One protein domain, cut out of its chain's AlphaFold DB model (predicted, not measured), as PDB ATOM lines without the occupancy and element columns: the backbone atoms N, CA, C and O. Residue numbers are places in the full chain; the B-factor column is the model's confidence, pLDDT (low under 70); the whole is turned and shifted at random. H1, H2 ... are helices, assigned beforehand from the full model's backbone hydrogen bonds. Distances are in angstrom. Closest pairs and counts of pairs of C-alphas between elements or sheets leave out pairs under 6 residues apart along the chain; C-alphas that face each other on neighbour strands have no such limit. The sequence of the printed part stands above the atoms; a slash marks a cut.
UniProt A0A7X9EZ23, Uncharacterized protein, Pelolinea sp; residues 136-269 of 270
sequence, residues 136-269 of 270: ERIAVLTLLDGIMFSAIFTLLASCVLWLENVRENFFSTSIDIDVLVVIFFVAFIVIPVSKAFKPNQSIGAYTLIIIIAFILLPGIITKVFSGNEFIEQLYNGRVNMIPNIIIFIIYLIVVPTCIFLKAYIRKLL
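This is residues 136 to 269 of the 270 residues of an uncharacterized protein of Pelolinea sp (UniProt A0A7X9EZ23). Four long helices stand in one twisted row, H5, H1, H2, H3, each running opposite to its neighbour in the row, with H5 and H3 at the two ends and no contact between them. The short helix H4 sits at one end of the row, by the start of H2 and the end of H3, and residues 198 to 205, of which 203 to 205 belong to H3 and the others to the link from H2 to H3, stick out. The printed part has 134 residues with five named helices, H1 to H5 along the chain, and no named strand; the class is all helix. It is only just loose, close to compact, with a radius of gyration of the C-alphas of 17.1 A, and spans 49 by 36 by 28 A.

H1, residues 136 to 164, is the longest helix. It touches H5, residues 245 to 267, at a shallow tilt of 27 degrees, opposite ways; the closest C-alphas, of Met 148 and Val 255, are 5.3 A apart. With residues 142 to 154 alone H1 touches H2, residues 177 to 196, at a steep tilt of 39 degrees, opposite ways; the closest C-alphas, of Gly 146 and Phe 188, are 4.7 A apart, and the two form a helical hairpin. H2 forms another helical hairpin with H3, residues 203 to 225, at a steep tilt of 40 degrees; the closest C-alphas, of Asp 178 and Pro 218, are 6.2 A apart. H4, residues 229 to 235, only just touches residues 177 to 178 of H2, with 3 pairs of C-alphas within 8 A, the closest being Ile 177 and Tyr 235 at 5.7 A. H3 and H4 touch only at the corner, and only just, with 3 such pairs, the closest being Phe 225 and Ile 231 at 6.5 A. H1 and H3 are apart, and so are H2 and H5. In H4 every O i to N i+4 pair is within hydrogen-bond range; in H1 24 of 25 are, in H2 14 of 16, and in H3 and H5 17 of 19 each.

H1 runs 42.6 A from C-alpha 136 at (154.289, 122.228, 112.570) to C-alpha 164 at (158.456, 152.600, 142.109). H5 is 33.0 A long, ends with C-alpha 267 at (153.332, 134.998, 103.605) and has a kink of 28 degrees near residue 255. H2, 27.7 A, has a kink of 27 degrees near residue 185, and H3, 32.7 A, one of 31 degrees near residue 216. H4 measures 9.7 A.

The C-alphas of Gly 227 and Leu 269, 51.1 A apart, are the two farthest apart. The printed part has no cut. The link from H1 to H2, residues 165 to 176, is long, and its residues 175 to 176 pair antiparallel with residues 238 to 239. The mean pLDDT of the printed part is 71.3, with residues 136 to 139, 178, 192 to 237 and 266 to 269 under 70.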
ATOM      1  N   GLU A 136     152.885 121.878 112.285       62.03
ATOM      2  CA  GLU A 136     154.289 122.228 112.570       62.03
ATOM      3  C   GLU A 136     154.534 123.746 112.611       62.03
ATOM      4  O   GLU A 136     155.363 124.243 113.374       62.03
ATOM      5  N   ARG A 137     153.772 124.521 111.829       67.62
ATOM      6  CA  ARG A 137     153.916 125.985 111.770       67.62
ATOM      7  C   ARG A 137     153.206 126.684 112.932       67.62
ATOM      8  O   ARG A 137     153.610 127.784 113.306       67.62
ATOM      9  N   ILE A 138     152.203 126.045 113.540       68.12
ATOM     10  CA  ILE A 138     151.527 126.554 114.745       68.12
ATOM     11  C   ILE A 138     152.515 126.610 115.913       68.12
ATOM     12  O   ILE A 138     152.543 127.607 116.634       68.12
ATOM     13  N   ALA A 139     153.370 125.594 116.064       69.88
ATOM     14  CA  ALA A 139     154.394 125.567 117.105       69.88
ATOM     15  C   ALA A 139     155.375 126.746 116.972       69.88
ATOM     16  O   ALA A 139     155.594 127.476 117.938       69.88
ATOM     17  N   VAL A 140     155.884 127.008 115.760       76.44
ATOM     18  CA  VAL A 140     156.816 128.124 115.501       76.44
ATOM     19  C   VAL A 140     156.158 129.483 115.754       76.44
ATOM     20  O   VAL A 140     156.739 130.342 116.415       76.44
ATOM     21  N   LEU A 141     154.925 129.690 115.278       74.69
ATOM     22  CA  LEU A 141     154.194 130.942 115.514       74.69
ATOM     23  C   LEU A 141     153.891 131.174 117.002       74.69
ATOM     24  O   LEU A 141     153.889 132.324 117.449       74.69
ATOM     25  N   THR A 142     153.672 130.097 117.757       75.12
ATOM     26  CA  THR A 142     153.419 130.132 119.202       75.12
ATOM     27  C   THR A 142     154.696 130.411 119.992       75.12
ATOM     28  O   THR A 142     154.666 131.183 120.948       75.12
ATOM     29  N   LEU A 143     155.833 129.869 119.556       81.62
ATOM     30  CA  LEU A 143     157.143 130.174 120.132       81.62
ATOM     31  C   LEU A 143     157.506 131.653 119.929       81.62
ATOM     32  O   LEU A 143     157.934 132.317 120.872       81.62
ATOM     33  N   LEU A 144     157.258 132.199 118.733       82.38
ATOM     34  CA  LEU A 144     157.455 133.629 118.457       82.38
ATOM     35  C   LEU A 144     156.554 134.518 119.322       82.38
ATOM     36  O   LEU A 144     156.992 135.580 119.756       82.38
ATOM     37  N   ASP A 145     155.322 134.082 119.606       78.44
ATOM     38  CA  ASP A 145     154.468 134.763 120.582       78.44
ATOM     39  C   ASP A 145     155.092 134.754 121.979       78.44
ATOM     40  O   ASP A 145     155.151 135.806 122.609       78.44
ATOM     41  N   GLY A 146     155.600 133.610 122.443       82.12
ATOM     42  CA  GLY A 146     156.268 133.513 123.744       82.12
ATOM     43  C   GLY A 146     157.457 134.468 123.870       82.12
ATOM     44  O   GLY A 146     157.547 135.208 124.848       82.12
ATOM     45  N   ILE A 147     158.308 134.548 122.840       87.00
ATOM     46  CA  ILE A 147     159.437 135.495 122.801       87.00
ATOM     47  C   ILE A 147     158.941 136.945 122.867       87.00
ATOM     48  O   ILE A 147     159.465 137.741 123.646       87.00
ATOM     49  N   MET A 148     157.914 137.297 122.084       83.75
ATOM     50  CA  MET A 148     157.342 138.647 122.104       83.75
ATOM     51  C   MET A 148     156.781 139.012 123.480       83.75
ATOM     52  O   MET A 148     157.080 140.089 123.993       83.75
ATOM     53  N   PHE A 149     155.977 138.134 124.083       81.88
ATOM     54  CA  PHE A 149     155.373 138.396 125.388       81.88
ATOM     55  C   PHE A 149     156.417 138.445 126.501       81.88
ATOM     56  O   PHE A 149     156.325 139.318 127.356       81.88
ATOM     57  N   SER A 150     157.438 137.587 126.461       86.62
ATOM     58  CA  SER A 150     158.563 137.641 127.401       86.62
ATOM     59  C   SER A 150     159.306 138.979 127.310       86.62
ATOM     60  O   SER A 150     159.531 139.622 128.337       86.62
ATOM     61  N   ALA A 151     159.603 139.455 126.095       85.94
ATOM     62  CA  ALA A 151     160.238 140.757 125.885       85.94
ATOM     63  C   ALA A 151     159.373 141.916 126.412       85.94
ATOM     64  O   ALA A 151     159.866 142.777 127.141       85.94
ATOM     65  N   ILE A 152     158.073 141.912 126.096       83.44
ATOM     66  CA  ILE A 152     157.127 142.943 126.546       83.44
ATOM     67  C   ILE A 152     156.989 142.938 128.069       83.44
ATOM     68  O   ILE A 152     157.072 143.997 128.687       83.44
ATOM     69  N   PHE A 153     156.795 141.773 128.689       83.44
ATOM     70  CA  PHE A 153     156.652 141.676 130.141       83.44
ATOM     71  C   PHE A 153     157.930 142.058 130.875       83.44
ATOM     72  O   PHE A 153     157.840 142.725 131.898       83.44
ATOM     73  N   THR A 154     159.104 141.722 130.339       85.12
ATOM     74  CA  THR A 154     160.386 142.142 130.926       85.12
ATOM     75  C   THR A 154     160.537 143.665 130.891       85.12
ATOM     76  O   THR A 154     160.883 144.274 131.904       85.12
ATOM     77  N   LEU A 155     160.216 144.304 129.757       84.81
ATOM     78  CA  LEU A 155     160.221 145.767 129.634       84.81
ATOM     79  C   LEU A 155     159.212 146.423 130.583       84.81
ATOM     80  O   LEU A 155     159.531 147.417 131.234       84.81
ATOM     81  N   LEU A 156     158.004 145.863 130.674       81.06
ATOM     82  CA  LEU A 156     156.934 146.400 131.508       81.06
ATOM     83  C   LEU A 156     157.255 146.249 132.998       81.06
ATOM     84  O   LEU A 156     157.114 147.218 133.734       81.06
ATOM     85  N   ALA A 157     157.758 145.089 133.428       80.94
ATOM     86  CA  ALA A 157     158.214 144.864 134.797       80.94
ATOM     87  C   ALA A 157     159.360 145.817 135.169       80.94
ATOM     88  O   ALA A 157     159.290 146.477 136.202       80.94
ATOM     89  N   SER A 158     160.356 145.975 134.289       81.50
ATOM     90  CA  SER A 158     161.458 146.931 134.493       81.50
ATOM     91  C   SER A 158     160.945 148.372 134.610       81.50
ATOM     92  O   SER A 158     161.407 149.135 135.450       81.50
ATOM     93  N   CYS A 159     159.952 148.748 133.798       79.00
ATOM     94  CA  CYS A 159     159.331 150.071 133.849       79.00
ATOM     95  C   CYS A 159     158.533 150.297 135.139       79.00
ATOM     96  O   CYS A 159     158.644 151.366 135.730       79.00
ATOM     97  N   VAL A 160     157.769 149.301 135.597       77.88
ATOM     98  CA  VAL A 160     157.011 149.373 136.856       77.88
ATOM     99  C   VAL A 160     157.952 149.513 138.052       77.88
ATOM    100  O   VAL A 160     157.753 150.409 138.866       77.88
ATOM    101  N   LEU A 161     159.006 148.700 138.122       79.12
ATOM    102  CA  LEU A 161     159.993 148.763 139.205       79.12
ATOM    103  C   LEU A 161     160.776 150.084 139.196       79.12
ATOM    104  O   LEU A 161     161.045 150.666 140.246       79.12
ATOM    105  N   TRP A 162     161.093 150.613 138.014       82.00
ATOM    106  CA  TRP A 162     161.687 151.942 137.901       82.00
ATOM    107  C   TRP A 162     160.720 153.056 138.332       82.00
ATOM    108  O   TRP A 162     161.136 154.019 138.973       82.00
ATOM    109  N   LEU A 163     159.424 152.933 138.027       74.31
ATOM    110  CA  LEU A 163     158.403 153.883 138.485       74.31
ATOM    111  C   LEU A 163     158.216 153.858 140.006       74.31
ATOM    112  O   LEU A 163     157.876 154.888 140.586       74.31
ATOM    113  N   GLU A 164     158.443 152.715 140.649       72.19
ATOM    114  CA  GLU A 164     158.456 152.600 142.109       72.19
ATOM    115  C   GLU A 164     159.653 153.353 142.716       72.19
ATOM    116  O   GLU A 164     159.502 154.063 143.710       72.19
ATOM    117  N   ASN A 165     160.812 153.302 142.049       74.75
ATOM    118  CA  ASN A 165     162.057 153.931 142.490       74.75
ATOM    119  C   ASN A 165     162.600 154.951 141.474       74.75
ATOM    120  O   ASN A 165     163.742 154.858 141.031       74.75
ATOM    121  N   VAL A 166     161.816 155.993 141.158       71.12
ATOM    122  CA  VAL A 166     162.129 157.017 140.121       71.12
ATOM    123  C   VAL A 166     163.482 157.729 140.321       71.12
ATOM    124  O   VAL A 166     163.989 158.388 139.414       71.12
ATOM    125  N   ARG A 167     164.073 157.642 141.519       70.88
ATOM    126  CA  ARG A 167     165.388 158.225 141.835       70.88
ATOM    127  C   ARG A 167     166.563 157.380 141.341       70.88
ATOM    128  O   ARG A 167     167.670 157.907 141.262       70.88
ATOM    129  N   GLU A 168     166.341 156.108 141.034       75.25
ATOM    130  CA  GLU A 168     167.369 155.213 140.516       75.25
ATOM    131  C   GLU A 168     167.430 155.255 138.986       75.25
ATOM    132  O   GLU A 168     166.461 155.573 138.289       75.25
ATOM    133  N   ASN A 169     168.604 154.927 138.444       81.56
ATOM    134  CA  ASN A 169     168.759 154.775 137.007       81.56
ATOM    135  C   ASN A 169     167.952 153.559 136.536       81.56
ATOM    136  O   ASN A 169     168.034 152.484 137.117       81.56
ATOM    137  N   PHE A 170     167.239 153.697 135.417       78.00
ATOM    138  CA  PHE A 170     166.469 152.599 134.816       78.00
ATOM    139  C   PHE A 170     167.307 151.324 134.594       78.00
ATOM    140  O   PHE A 170     166.818 150.212 134.738       78.00
ATOM    141  N   PHE A 171     168.596 151.482 134.281       83.62
ATOM    142  CA  PHE A 171     169.515 150.369 134.027       83.62
ATOM    143  C   PHE A 171     170.094 149.718 135.293       83.62
ATOM    144  O   PHE A 171     170.729 148.667 135.205       83.62
ATOM    145  N   SER A 172     169.908 150.333 136.466       80.69
ATOM    146  CA  SER A 172     170.275 149.733 137.755       80.69
ATOM    147  C   SER A 172     169.113 148.991 138.411       80.69
ATOM    148  O   SER A 172     169.325 148.347 139.433       80.69
ATOM    149  N   THR A 173     167.911 149.055 137.832       80.62
ATOM    150  CA  THR A 173     166.731 148.362 138.344       80.62
ATOM    151  C   THR A 173     166.910 146.848 138.230       80.62
ATOM    152  O   THR A 173     167.024 146.289 137.135       80.62
ATOM    153  N   SER A 174     166.918 146.188 139.383       80.81
ATOM    154  CA  SER A 174     167.030 144.740 139.495       80.81
ATOM    155  C   SER A 174     165.662 144.081 139.611       80.81
ATOM    156  O   SER A 174     164.803 144.580 140.336       80.81
ATOM    157  N   ILE A 175     165.486 142.938 138.953       80.50
ATOM    158  CA  ILE A 175     164.294 142.095 139.066       80.50
ATOM    159  C   ILE A 175     164.663 140.861 139.889       80.50
ATOM    160  O   ILE A 175     165.706 140.245 139.647       80.50
ATOM    161  N   ASP A 176     163.822 140.514 140.858       77.56
ATOM    162  CA  ASP A 176     163.964 139.271 141.613       77.56
ATOM    163  C   ASP A 176     163.712 138.058 140.684       77.56
ATOM    164  O   ASP A 176     162.912 138.105 139.736       77.56
ATOM    165  N   ILE A 177     164.455 136.969 140.889       76.94
ATOM    166  CA  ILE A 177     164.447 135.817 139.971       76.94
ATOM    167  C   ILE A 177     163.091 135.095 139.950       76.94
ATOM    168  O   ILE A 177     162.698 134.549 138.916       76.94
ATOM    169  N   ASP A 178     162.330 135.146 141.035       69.56
ATOM    170  CA  ASP A 178     160.963 134.630 141.120       69.56
ATOM    171  C   ASP A 178     160.013 135.328 140.128       69.56
ATOM    172  O   ASP A 178     159.309 134.661 139.362       69.56
ATOM    173  N   VAL A 179     160.060 136.661 140.050       74.44
ATOM    174  CA  VAL A 179     159.289 137.462 139.089       74.44
ATOM    175  C   VAL A 179     159.696 137.114 137.657       74.44
ATOM    176  O   VAL A 179     158.845 136.988 136.773       74.44
ATOM    177  N   LEU A 180     160.990 136.899 137.420       80.25
ATOM    178  CA  LEU A 180     161.516 136.478 136.124       80.25
ATOM    179  C   LEU A 180     160.971 135.102 135.712       80.25
ATOM    180  O   LEU A 180     160.477 134.954 134.590       80.25
ATOM    181  N   VAL A 181     160.992 134.111 136.608       77.62
ATOM    182  CA  VAL A 181     160.417 132.778 136.347       77.62
ATOM    183  C   VAL A 181     158.934 132.887 136.007       77.62
ATOM    184  O   VAL A 181     158.472 132.266 135.046       77.62
ATOM    185  N   VAL A 182     158.195 133.722 136.736       74.75
ATOM    186  CA  VAL A 182     156.780 133.980 136.459       74.75
ATOM    187  C   VAL A 182     156.585 134.599 135.073       74.75
ATOM    188  O   VAL A 182     155.710 134.148 134.334       74.75
ATOM    189  N   ILE A 183     157.408 135.574 134.670       80.69
ATOM    190  CA  ILE A 183     157.342 136.172 133.325       80.69
ATOM    191  C   ILE A 183     157.497 135.097 132.244       80.69
ATOM    192  O   ILE A 183     156.685 135.044 131.314       80.69
ATOM    193  N   PHE A 184     158.497 134.219 132.361       82.00
ATOM    194  CA  PHE A 184     158.711 133.143 131.390       82.00
ATOM    195  C   PHE A 184     157.577 132.119 131.401       82.00
ATOM    196  O   PHE A 184     157.094 131.729 130.336       82.00
ATOM    197  N   PHE A 185     157.103 131.728 132.583       76.19
ATOM    198  CA  PHE A 185     155.977 130.811 132.720       76.19
ATOM    199  C   PHE A 185     154.715 131.372 132.055       76.19
ATOM    200  O   PHE A 185     154.053 130.693 131.267       76.19
ATOM    201  N   VAL A 186     154.397 132.643 132.303       73.69
ATOM    202  CA  VAL A 186     153.233 133.289 131.693       73.69
ATOM    203  C   VAL A 186     153.408 133.398 130.177       73.69
ATOM    204  O   VAL A 186     152.495 133.043 129.428       73.69
ATOM    205  N   ALA A 187     154.580 133.832 129.712       81.38
ATOM    206  CA  ALA A 187     154.847 134.049 128.294       81.38
ATOM    207  C   ALA A 187     154.840 132.757 127.460       81.38
ATOM    208  O   ALA A 187     154.271 132.748 126.368       81.38
ATOM    209  N   PHE A 188     155.438 131.672 127.960       80.62
ATOM    210  CA  PHE A 188     155.645 130.435 127.195       80.62
ATOM    211  C   PHE A 188     154.676 129.304 127.536       80.62
ATOM    212  O   PHE A 188     154.534 128.380 126.738       80.62
ATOM    213  N   ILE A 189     153.995 129.360 128.680       74.50
ATOM    214  CA  ILE A 189     153.039 128.323 129.078       74.50
ATOM    215  C   ILE A 189     151.641 128.921 129.114       74.50
ATOM    216  O   ILE A 189     150.800 128.536 128.306       74.50
ATOM    217  N   VAL A 190     151.384 129.910 129.970       70.44
ATOM    218  CA  VAL A 190     150.010 130.394 130.193       70.44
ATOM    219  C   VAL A 190     149.405 131.025 128.939       70.44
ATOM    220  O   VAL A 190     148.257 130.738 128.598       70.44
ATOM    221  N   ILE A 191     150.156 131.846 128.204       71.12
ATOM    222  CA  ILE A 191     149.646 132.480 126.980       71.12
ATOM    223  C   ILE A 191     149.431 131.453 125.851       71.12
ATOM    224  O   ILE A 191     148.344 131.428 125.273       71.12
ATOM    225  N   PRO A 192     150.391 130.573 125.520       69.25
ATOM    226  CA  PRO A 192     150.173 129.506 124.545       69.25
ATOM    227  C   PRO A 192     149.007 128.586 124.898       69.25
ATOM    228  O   PRO A 192     148.142 128.336 124.058       69.25
ATOM    229  N   VAL A 193     148.943 128.144 126.153       66.25
ATOM    230  CA  VAL A 193     147.880 127.273 126.656       66.25
ATOM    231  C   VAL A 193     146.531 127.992 126.619       66.25
ATOM    232  O   VAL A 193     145.544 127.411 126.174       66.25
ATOM    233  N   SER A 194     146.476 129.280 126.966       64.06
ATOM    234  CA  SER A 194     145.229 130.054 126.880       64.06
ATOM    235  C   SER A 194     144.732 130.282 125.460       64.06
ATOM    236  O   SER A 194     143.529 130.311 125.227       64.06
ATOM    237  N   LYS A 195     145.629 130.369 124.480       61.97
ATOM    238  CA  LYS A 195     145.227 130.381 123.067       61.97
ATOM    239  C   LYS A 195     144.722 129.022 122.582       61.97
ATOM    240  O   LYS A 195     143.955 128.986 121.623       61.97
ATOM    241  N   ALA A 196     145.165 127.925 123.197       58.62
ATOM    242  CA  ALA A 196     144.752 126.568 122.841       58.62
ATOM    243  C   ALA A 196     143.404 126.161 123.464       58.62
ATOM    244  O   ALA A 196     142.732 125.267 122.947       58.62
ATOM    245  N   PHE A 197     142.988 126.802 124.559       55.47
ATOM    246  CA  PHE A 197     141.728 126.506 125.235       55.47
ATOM    247  C   PHE A 197     140.517 127.167 124.555       55.47
ATOM    248  O   PHE A 197     140.572 128.282 124.035       55.47
ATOM    249  N   LYS A 198     139.385 126.448 124.564       52.69
ATOM    250  CA  LYS A 198     138.168 126.807 123.823       52.69
ATOM    251  C   LYS A 198     137.616 128.188 124.236       52.69
ATOM    252  O   LYS A 198     137.521 128.483 125.428       52.69
ATOM    253  N   PRO A 199     137.101 128.985 123.282       51.06
ATOM    254  CA  PRO A 199     136.613 130.357 123.496       51.06
ATOM    255  C   PRO A 199     135.328 130.480 124.339       51.06
ATOM    256  O   PRO A 199     134.766 131.570 124.442       51.06
ATOM    257  N   ASN A 200     134.843 129.380 124.927       44.56
ATOM    258  CA  ASN A 200     133.639 129.341 125.758       44.56
ATOM    259  C   ASN A 200     133.931 129.222 127.267       44.56
ATOM    260  O   ASN A 200     132.996 129.180 128.062       44.56
ATOM    261  N   GLN A 201     135.203 129.158 127.682       51.75
ATOM    262  CA  GLN A 201     135.552 129.255 129.100       51.75
ATOM    263  C   GLN A 201     135.584 130.718 129.547       51.75
ATOM    264  O   GLN A 201     136.069 131.600 128.836       51.75
ATOM    265  N   SER A 202     135.006 130.975 130.722       45.41
ATOM    266  CA  SER A 202     134.891 132.312 131.288       45.41
ATOM    267  C   SER A 202     136.278 132.934 131.444       45.41
ATOM    268  O   SER A 202     137.206 132.313 131.954       45.41
ATOM    269  N   ILE A 203     136.412 134.197 131.042       50.00
ATOM    270  CA  ILE A 203     137.612 135.025 131.254       50.00
ATOM    271  C   ILE A 203     138.090 134.956 132.724       50.00
ATOM    272  O   ILE A 203     139.285 135.032 132.990       50.00
ATOM    273  N   GLY A 204     137.166 134.706 133.662       46.44
ATOM    274  CA  GLY A 204     137.447 134.464 135.078       46.44
ATOM    275  C   GLY A 204     138.322 133.237 135.368       46.44
ATOM    276  O   GLY A 204     139.147 133.301 136.275       46.44
ATOM    277  N   ALA A 205     138.209 132.152 134.595       52.94
ATOM    278  CA  ALA A 205     139.082 130.984 134.737       52.94
ATOM    279  C   ALA A 205     140.528 131.312 134.326       52.94
ATOM    280  O   ALA A 205     141.465 130.860 134.976       52.94
ATOM    281  N   TYR A 206     140.718 132.166 133.313       55.69
ATOM    282  CA  TYR A 206     142.044 132.632 132.896       55.69
ATOM    283  C   TYR A 206     142.714 133.513 133.938       55.69
ATOM    284  O   TYR A 206     143.882 133.298 134.261       55.69
ATOM    285  N   THR A 207     141.978 134.476 134.495       55.38
ATOM    286  CA  THR A 207     142.502 135.304 135.585       55.38
ATOM    287  C   THR A 207     142.806 134.454 136.812       55.38
ATOM    288  O   THR A 207     143.843 134.656 137.430       55.38
ATOM    289  N   LEU A 208     141.979 133.446 137.118       52.31
ATOM    290  CA  LEU A 208     142.245 132.497 138.201       52.31
ATOM    291  C   LEU A 208     143.500 131.664 137.949       52.31
ATOM    292  O   LEU A 208     144.307 131.558 138.856       52.31
ATOM    293  N   ILE A 209     143.713 131.117 136.750       59.16
ATOM    294  CA  ILE A 209     144.921 130.331 136.440       59.16
ATOM    295  C   ILE A 209     146.178 131.200 136.539       59.16
ATOM    296  O   ILE A 209     147.176 130.749 137.091       59.16
ATOM    297  N   ILE A 210     146.130 132.443 136.052       58.47
ATOM    298  CA  ILE A 210     147.251 133.386 136.168       58.47
ATOM    299  C   ILE A 210     147.522 133.713 137.639       58.47
ATOM    300  O   ILE A 210     148.666 133.631 138.066       58.47
ATOM    301  N   ILE A 211     146.486 134.030 138.423       56.16
ATOM    302  CA  ILE A 211     146.609 134.354 139.853       56.16
ATOM    303  C   ILE A 211     147.104 133.137 140.648       56.16
ATOM    304  O   ILE A 211     148.009 133.262 141.465       56.16
ATOM    305  N   ILE A 212     146.562 131.948 140.380       56.31
ATOM    306  CA  ILE A 212     146.969 130.689 141.015       56.31
ATOM    307  C   ILE A 212     148.418 130.362 140.657       56.31
ATOM    308  O   ILE A 212     149.184 130.012 141.547       56.31
ATOM    309  N   ALA A 213     148.822 130.508 139.393       56.69
ATOM    310  CA  ALA A 213     150.208 130.303 138.983       56.69
ATOM    311  C   ALA A 213     151.146 131.321 139.648       56.69
ATOM    312  O   ALA A 213     152.194 130.932 140.149       56.69
ATOM    313  N   PHE A 214     150.746 132.592 139.716       58.94
ATOM    314  CA  PHE A 214     151.516 133.669 140.345       58.94
ATOM    315  C   PHE A 214     151.708 133.450 141.853       58.94
ATOM    316  O   PHE A 214     152.778 133.729 142.377       58.94
ATOM    317  N   ILE A 215     150.696 132.920 142.549       57.03
ATOM    318  CA  ILE A 215     150.743 132.674 143.999       57.03
ATOM    319  C   ILE A 215     151.424 131.336 144.327       57.03
ATOM    320  O   ILE A 215     152.194 131.253 145.282       57.03
ATOM    321  N   LEU A 216     151.147 130.271 143.563       56.12
ATOM    322  CA  LEU A 216     151.627 128.923 143.885       56.12
ATOM    323  C   LEU A 216     153.033 128.631 143.365       56.12
ATOM    324  O   LEU A 216     153.746 127.889 144.034       56.12
ATOM    325  N   LEU A 217     153.459 129.162 142.212       61.28
ATOM    326  CA  LEU A 217     154.792 128.841 141.676       61.28
ATOM    327  C   LEU A 217     155.929 129.274 142.607       61.28
ATOM    328  O   LEU A 217     156.775 128.426 142.888       61.28
ATOM    329  N   PRO A 218     155.940 130.504 143.157       55.28
ATOM    330  CA  PRO A 218     156.964 130.909 144.117       55.28
ATOM    331  C   PRO A 218     156.991 129.996 145.352       55.28
ATOM    332  O   PRO A 218     158.056 129.570 145.796       55.28
ATOM    333  N   GLY A 219     155.813 129.619 145.864       57.50
ATOM    334  CA  GLY A 219     155.666 128.740 147.030       57.50
ATOM    335  C   GLY A 219     156.059 127.279 146.779       57.50
ATOM    336  O   GLY A 219     156.602 126.617 147.659       57.50
ATOM    337  N   ILE A 220     155.807 126.754 145.577       60.59
ATOM    338  CA  ILE A 220     156.197 125.390 145.190       60.59
ATOM    339  C   ILE A 220     157.699 125.333 144.924       60.59
ATOM    340  O   ILE A 220     158.345 124.395 145.376       60.59
ATOM    341  N   ILE A 221     158.270 126.331 144.243       56.88
ATOM    342  CA  ILE A 221     159.714 126.392 143.983       56.88
ATOM    343  C   ILE A 221     160.470 126.488 145.312       56.88
ATOM    344  O   ILE A 221     161.342 125.664 145.572       56.88
ATOM    345  N   THR A 222     160.078 127.396 146.207       58.28
ATOM    346  CA  THR A 222     160.703 127.486 147.538       58.28
ATOM    347  C   THR A 222     160.580 126.189 148.329       58.28
ATOM    348  O   THR A 222     161.562 125.760 148.911       58.28
ATOM    349  N   LYS A 223     159.430 125.504 148.311       62.56
ATOM    350  CA  LYS A 223     159.224 124.271 149.092       62.56
ATOM    351  C   LYS A 223     159.863 123.013 148.489       62.56
ATOM    352  O   LYS A 223     160.197 122.088 149.222       62.56
ATOM    353  N   VAL A 224     159.993 122.940 147.163       63.72
ATOM    354  CA  VAL A 224     160.640 121.813 146.461       63.72
ATOM    355  C   VAL A 224     162.162 121.944 146.502       63.72
ATOM    356  O   VAL A 224     162.856 120.929 146.530       63.72
ATOM    357  N   PHE A 225     162.679 123.173 146.527       60.09
ATOM    358  CA  PHE A 225     164.113 123.443 146.473       60.09
ATOM    359  C   PHE A 225     164.720 123.952 147.791       60.09
ATOM    360  O   PHE A 225     165.941 124.102 147.860       60.09
ATOM    361  N   SER A 226     163.917 124.142 148.848       53.41
ATOM    362  CA  SER A 226     164.396 124.378 150.218       53.41
ATOM    363  C   SER A 226     165.195 123.166 150.693       53.41
ATOM    364  O   SER A 226     164.625 122.115 150.993       53.41
ATOM    365  N   GLY A 227     166.516 123.294 150.709       59.53
ATOM    366  CA  GLY A 227     167.442 122.198 150.998       59.53
ATOM    367  C   GLY A 227     168.661 122.166 150.078       59.53
ATOM    368  O   GLY A 227     169.624 121.468 150.382       59.53
ATOM    369  N   ASN A 228     168.654 122.929 148.980       63.06
ATOM    370  CA  ASN A 228     169.827 123.112 148.133       63.06
ATOM    371  C   ASN A 228     170.307 124.571 148.204       63.06
ATOM    372  O   ASN A 228     169.715 125.449 147.576       63.06
ATOM    373  N   GLU A 229     171.391 124.820 148.949       63.69
ATOM    374  CA  GLU A 229     171.961 126.160 149.186       63.69
ATOM    375  C   GLU A 229     172.258 126.920 147.881       63.69
ATOM    376  O   GLU A 229     172.092 128.136 147.805       63.69
ATOM    377  N   PHE A 230     172.628 126.203 146.815       58.22
ATOM    378  CA  PHE A 230     172.876 126.793 145.498       58.22
ATOM    379  C   PHE A 230     171.594 127.338 144.849       58.22
ATOM    380  O   PHE A 230     171.612 128.378 144.189       58.22
ATOM    381  N   ILE A 231     170.465 126.653 145.046       58.44
ATOM    382  CA  ILE A 231     169.175 127.056 144.477       58.44
ATOM    383  C   ILE A 231     168.550 128.168 145.314       58.44
ATOM    384  O   ILE A 231     167.954 129.071 144.741       58.44
ATOM    385  N   GLU A 232     168.751 128.183 146.632       60.38
ATOM    386  CA  GLU A 232     168.359 129.322 147.473       60.38
ATOM    387  C   GLU A 232     169.150 130.594 147.135       60.38
ATOM    388  O   GLU A 232     168.560 131.672 147.057       60.38
ATOM    389  N   GLN A 233     170.455 130.489 146.861       61.72
ATOM    390  CA  GLN A 233     171.258 131.631 146.398       61.72
ATOM    391  C   GLN A 233     170.836 132.120 145.007       61.72
ATOM    392  O   GLN A 233     170.790 133.327 144.771       61.72
ATOM    393  N   LEU A 234     170.493 131.204 144.095       58.84
ATOM    394  CA  LEU A 234     169.941 131.564 142.788       58.84
ATOM    395  C   LEU A 234     168.517 132.114 142.885       58.84
ATOM    396  O   LEU A 234     168.161 132.971 142.097       58.84
ATOM    397  N   TYR A 235     167.689 131.660 143.817       61.88
ATOM    398  CA  TYR A 235     166.303 132.113 143.933       61.88
ATOM    399  C   TYR A 235     166.198 133.485 144.608       61.88
ATOM    400  O   TYR A 235     165.422 134.329 144.170       61.88
ATOM    401  N   ASN A 236     167.032 133.737 145.619       65.38
ATOM    402  CA  ASN A 236     167.136 135.037 146.293       65.38
ATOM    403  C   ASN A 236     167.998 136.047 145.513       65.38
ATOM    404  O   ASN A 236     168.233 137.166 145.974       65.38
ATOM    405  N   GLY A 237     168.517 135.643 144.351       67.31
ATOM    406  CA  GLY A 237     169.330 136.484 143.494       67.31
ATOM    407  C   GLY A 237     168.508 137.568 142.797       67.31
ATOM    408  O   GLY A 237     167.348 137.383 142.425       67.31
ATOM    409  N   ARG A 238     169.155 138.711 142.582       75.44
ATOM    410  CA  ARG A 238     168.624 139.848 141.832       75.44
ATOM    411  C   ARG A 238     169.343 139.963 140.503       75.44
ATOM    412  O   ARG A 238     170.572 139.948 140.465       75.44
ATOM    413  N   VAL A 239     168.589 140.091 139.414       80.44
ATOM    414  CA  VAL A 239     169.147 140.181 138.060       80.44
ATOM    415  C   VAL A 239     168.733 141.489 137.410       80.44
ATOM    416  O   VAL A 239     167.550 141.806 137.286       80.44
ATOM    417  N   ASN A 240     169.721 142.232 136.918       82.00
ATOM    418  CA  ASN A 240     169.475 143.390 136.068       82.00
ATOM    419  C   ASN A 240     169.218 142.891 134.645       82.00
ATOM    420  O   ASN A 240     170.154 142.670 133.879       82.00
ATOM    421  N   MET A 241     167.944 142.698 134.297       78.88
ATOM    422  CA  MET A 241     167.536 142.216 132.967       78.88
ATOM    423  C   MET A 241     167.858 143.212 131.850       78.88
ATOM    424  O   MET A 241     168.079 142.819 130.706       78.88
ATOM    425  N   ILE A 242     167.915 144.504 132.176       83.06
ATOM    426  CA  ILE A 242     168.252 145.572 131.235       83.06
ATOM    427  C   ILE A 242     169.415 146.387 131.813       83.06
ATOM    428  O   ILE A 242     169.222 147.512 132.264       83.06
ATOM    429  N   PRO A 243     170.642 145.836 131.826       83.00
ATOM    430  CA  PRO A 243     171.772 146.470 132.499       83.00
ATOM    431  C   PRO A 243     172.380 147.615 131.677       83.00
ATOM    432  O   PRO A 243     173.192 148.383 132.184       83.00
ATOM    433  N   ASN A 244     172.034 147.731 130.390       87.56
ATOM    434  CA  ASN A 244     172.533 148.787 129.516       87.56
ATOM    435  C   ASN A 244     171.554 149.124 128.380       87.56
ATOM    436  O   ASN A 244     170.599 148.395 128.090       87.56
ATOM    437  N   ILE A 245     171.842 150.235 127.700       82.50
ATOM    438  CA  ILE A 245     171.035 150.741 126.586       82.50
ATOM    439  C   ILE A 245     171.027 149.807 125.369       82.50
ATOM    440  O   ILE A 245     170.041 149.764 124.641       82.50
ATOM    441  N   ILE A 246     172.086 149.019 125.161       83.12
ATOM    442  CA  ILE A 246     172.180 148.076 124.038       83.12
ATOM    443  C   ILE A 246     171.139 146.966 124.214       83.12
ATOM    444  O   ILE A 246     170.373 146.690 123.296       83.12
ATOM    445  N   ILE A 247     171.054 146.378 125.408       84.81
ATOM    446  CA  ILE A 247     170.078 145.333 125.739       84.81
ATOM    447  C   ILE A 247     168.655 145.889 125.687       84.81
ATOM    448  O   ILE A 247     167.763 145.235 125.150       84.81
ATOM    449  N   PHE A 248     168.444 147.124 126.144       83.25
ATOM    450  CA  PHE A 248     167.156 147.802 125.992       83.25
ATOM    451  C   PHE A 248     166.728 147.926 124.521       83.25
ATOM    452  O   PHE A 248     165.599 147.579 124.168       83.25
ATOM    453  N   ILE A 249     167.643 148.360 123.648       80.38
ATOM    454  CA  ILE A 249     167.402 148.451 122.202       80.38
ATOM    455  C   ILE A 249     167.115 147.063 121.611       80.38
ATOM    456  O   ILE A 249     166.198 146.932 120.804       80.38
ATOM    457  N   ILE A 250     167.833 146.018 122.038       85.31
ATOM    458  CA  ILE A 250     167.566 144.638 121.606       85.31
ATOM    459  C   ILE A 250     166.132 144.236 121.968       85.31
ATOM    460  O   ILE A 250     165.395 143.803 121.084       85.31
ATOM    461  N   TYR A 251     165.693 144.435 123.215       84.88
ATOM    462  CA  TYR A 251     164.314 144.131 123.623       84.88
ATOM    463  C   TYR A 251     163.274 144.903 122.796       84.88
ATOM    464  O   TYR A 251     162.262 144.323 122.388       84.88
ATOM    465  N   LEU A 252     163.537 146.178 122.486       83.62
ATOM    466  CA  LEU A 252     162.673 146.985 121.620       83.62
ATOM    467  C   LEU A 252     162.625 146.476 120.173       83.62
ATOM    468  O   LEU A 252     161.572 146.569 119.545       83.62
ATOM    469  N   ILE A 253     163.724 145.932 119.646       85.75
ATOM    470  CA  ILE A 253     163.815 145.401 118.275       85.75
ATOM    471  C   ILE A 253     163.260 143.972 118.172       85.75
ATOM    472  O   ILE A 253     162.738 143.587 117.120       85.75
ATOM    473  N   VAL A 254     163.312 143.181 119.244       87.81
ATOM    474  CA  VAL A 254     162.806 141.796 119.262       87.81
ATOM    475  C   VAL A 254     161.323 141.742 118.894       87.81
ATOM    476  O   VAL A 254     160.931 140.926 118.063       87.81
ATOM    477  N   VAL A 255     160.497 142.639 119.439       80.69
ATOM    478  CA  VAL A 255     159.052 142.675 119.152       80.69
ATOM    479  C   VAL A 255     158.751 142.899 117.657       80.69
ATOM    480  O   VAL A 255     158.087 142.042 117.066       80.69
ATOM    481  N   PRO A 256     159.225 143.976 116.996       77.38
ATOM    482  CA  PRO A 256     158.989 144.186 115.571       77.38
ATOM    483  C   PRO A 256     159.647 143.108 114.704       77.38
ATOM    484  O   PRO A 256     159.051 142.707 113.704       77.38
ATOM    485  N   THR A 257     160.808 142.577 115.097       83.75
ATOM    486  CA  THR A 257     161.464 141.475 114.373       83.75
ATOM    487  C   THR A 257     160.613 140.210 114.406       83.75
ATOM    488  O   THR A 257     160.368 139.611 113.361       83.75
ATOM    489  N   CYS A 258     160.083 139.830 115.569       82.50
ATOM    490  CA  CYS A 258     159.167 138.701 115.692       82.50
ATOM    491  C   CYS A 258     157.869 138.937 114.911       82.50
ATOM    492  O   CYS A 258     157.401 138.024 114.232       82.50
ATOM    493  N   ILE A 259     157.304 140.150 114.928       76.69
ATOM    494  CA  ILE A 259     156.125 140.490 114.110       76.69
ATOM    495  C   ILE A 259     156.434 140.315 112.619       76.69
ATOM    496  O   ILE A 259     155.642 139.698 111.900       76.69
ATOM    497  N   PHE A 260     157.585 140.810 112.160       79.25
ATOM    498  CA  PHE A 260     158.029 140.663 110.777       79.25
ATOM    499  C   PHE A 260     158.250 139.193 110.410       79.25
ATOM    500  O   PHE A 260     157.742 138.738 109.386       79.25
ATOM    501  N   LEU A 261     158.915 138.419 111.271       81.44
ATOM    502  CA  LEU A 261     159.152 136.992 111.060       81.44
ATOM    503  C   LEU A 261     157.831 136.215 111.003       81.44
ATOM    504  O   LEU A 261     157.628 135.401 110.105       81.44
ATOM    505  N   LYS A 262     156.879 136.518 111.898       78.75
ATOM    506  CA  LYS A 262     155.524 135.951 111.848       78.75
ATOM    507  C   LYS A 262     154.824 136.316 110.545       78.75
ATOM    508  O   LYS A 262     154.183 135.454 109.952       78.75
ATOM    509  N   ALA A 263     154.927 137.564 110.088       72.75
ATOM    510  CA  ALA A 263     154.346 137.997 108.820       72.75
ATOM    511  C   ALA A 263     154.989 137.283 107.620       72.75
ATOM    512  O   ALA A 263     154.276 136.863 106.711       72.75
ATOM    513  N   TYR A 264     156.306 137.082 107.644       77.12
ATOM    514  CA  TYR A 264     157.050 136.360 106.618       77.12
ATOM    515  C   TYR A 264     156.659 134.879 106.565       77.12
ATOM    516  O   TYR A 264     156.254 134.392 105.509       77.12
ATOM    517  N   ILE A 265     156.651 134.189 107.713       75.06
ATOM    518  CA  ILE A 265     156.206 132.788 107.838       75.06
ATOM    519  C   ILE A 265     154.750 132.636 107.369       75.06
ATOM    520  O   ILE A 265     154.406 131.650 106.717       75.06
ATOM    521  N   ARG A 266     153.903 133.635 107.649       68.81
ATOM    522  CA  ARG A 266     152.515 133.715 107.166       68.81
ATOM    523  C   ARG A 266     152.384 134.002 105.670       68.81
ATOM    524  O   ARG A 266     151.358 133.658 105.101       68.81
ATOM    525  N   LYS A 267     153.357 134.664 105.040       65.75
ATOM    526  CA  LYS A 267     153.332 134.998 103.605       65.75
ATOM    527  C   LYS A 267     153.865 133.856 102.742       65.75
ATOM    528  O   LYS A 267     153.352 133.644 101.652       65.75
ATOM    529  N   LEU A 268     154.797 133.066 103.271       62.91
ATOM    530  CA  LEU A 268     155.284 131.794 102.707       62.91
ATOM    531  C   LEU A 268     154.225 130.659 102.722       62.91
ATOM    532  O   LEU A 268     154.562 129.477 102.643       62.91
ATOM    533  N   LEU A 269     152.953 131.021 102.918       51.72
ATOM    534  CA  LEU A 269     151.762 130.167 102.975       51.72
ATOM    535  C   LEU A 269     150.748 130.491 101.859       51.72
ATOM    536  O   LEU A 269     149.660 129.925 101.883       51.72
TER     537      LEU A 269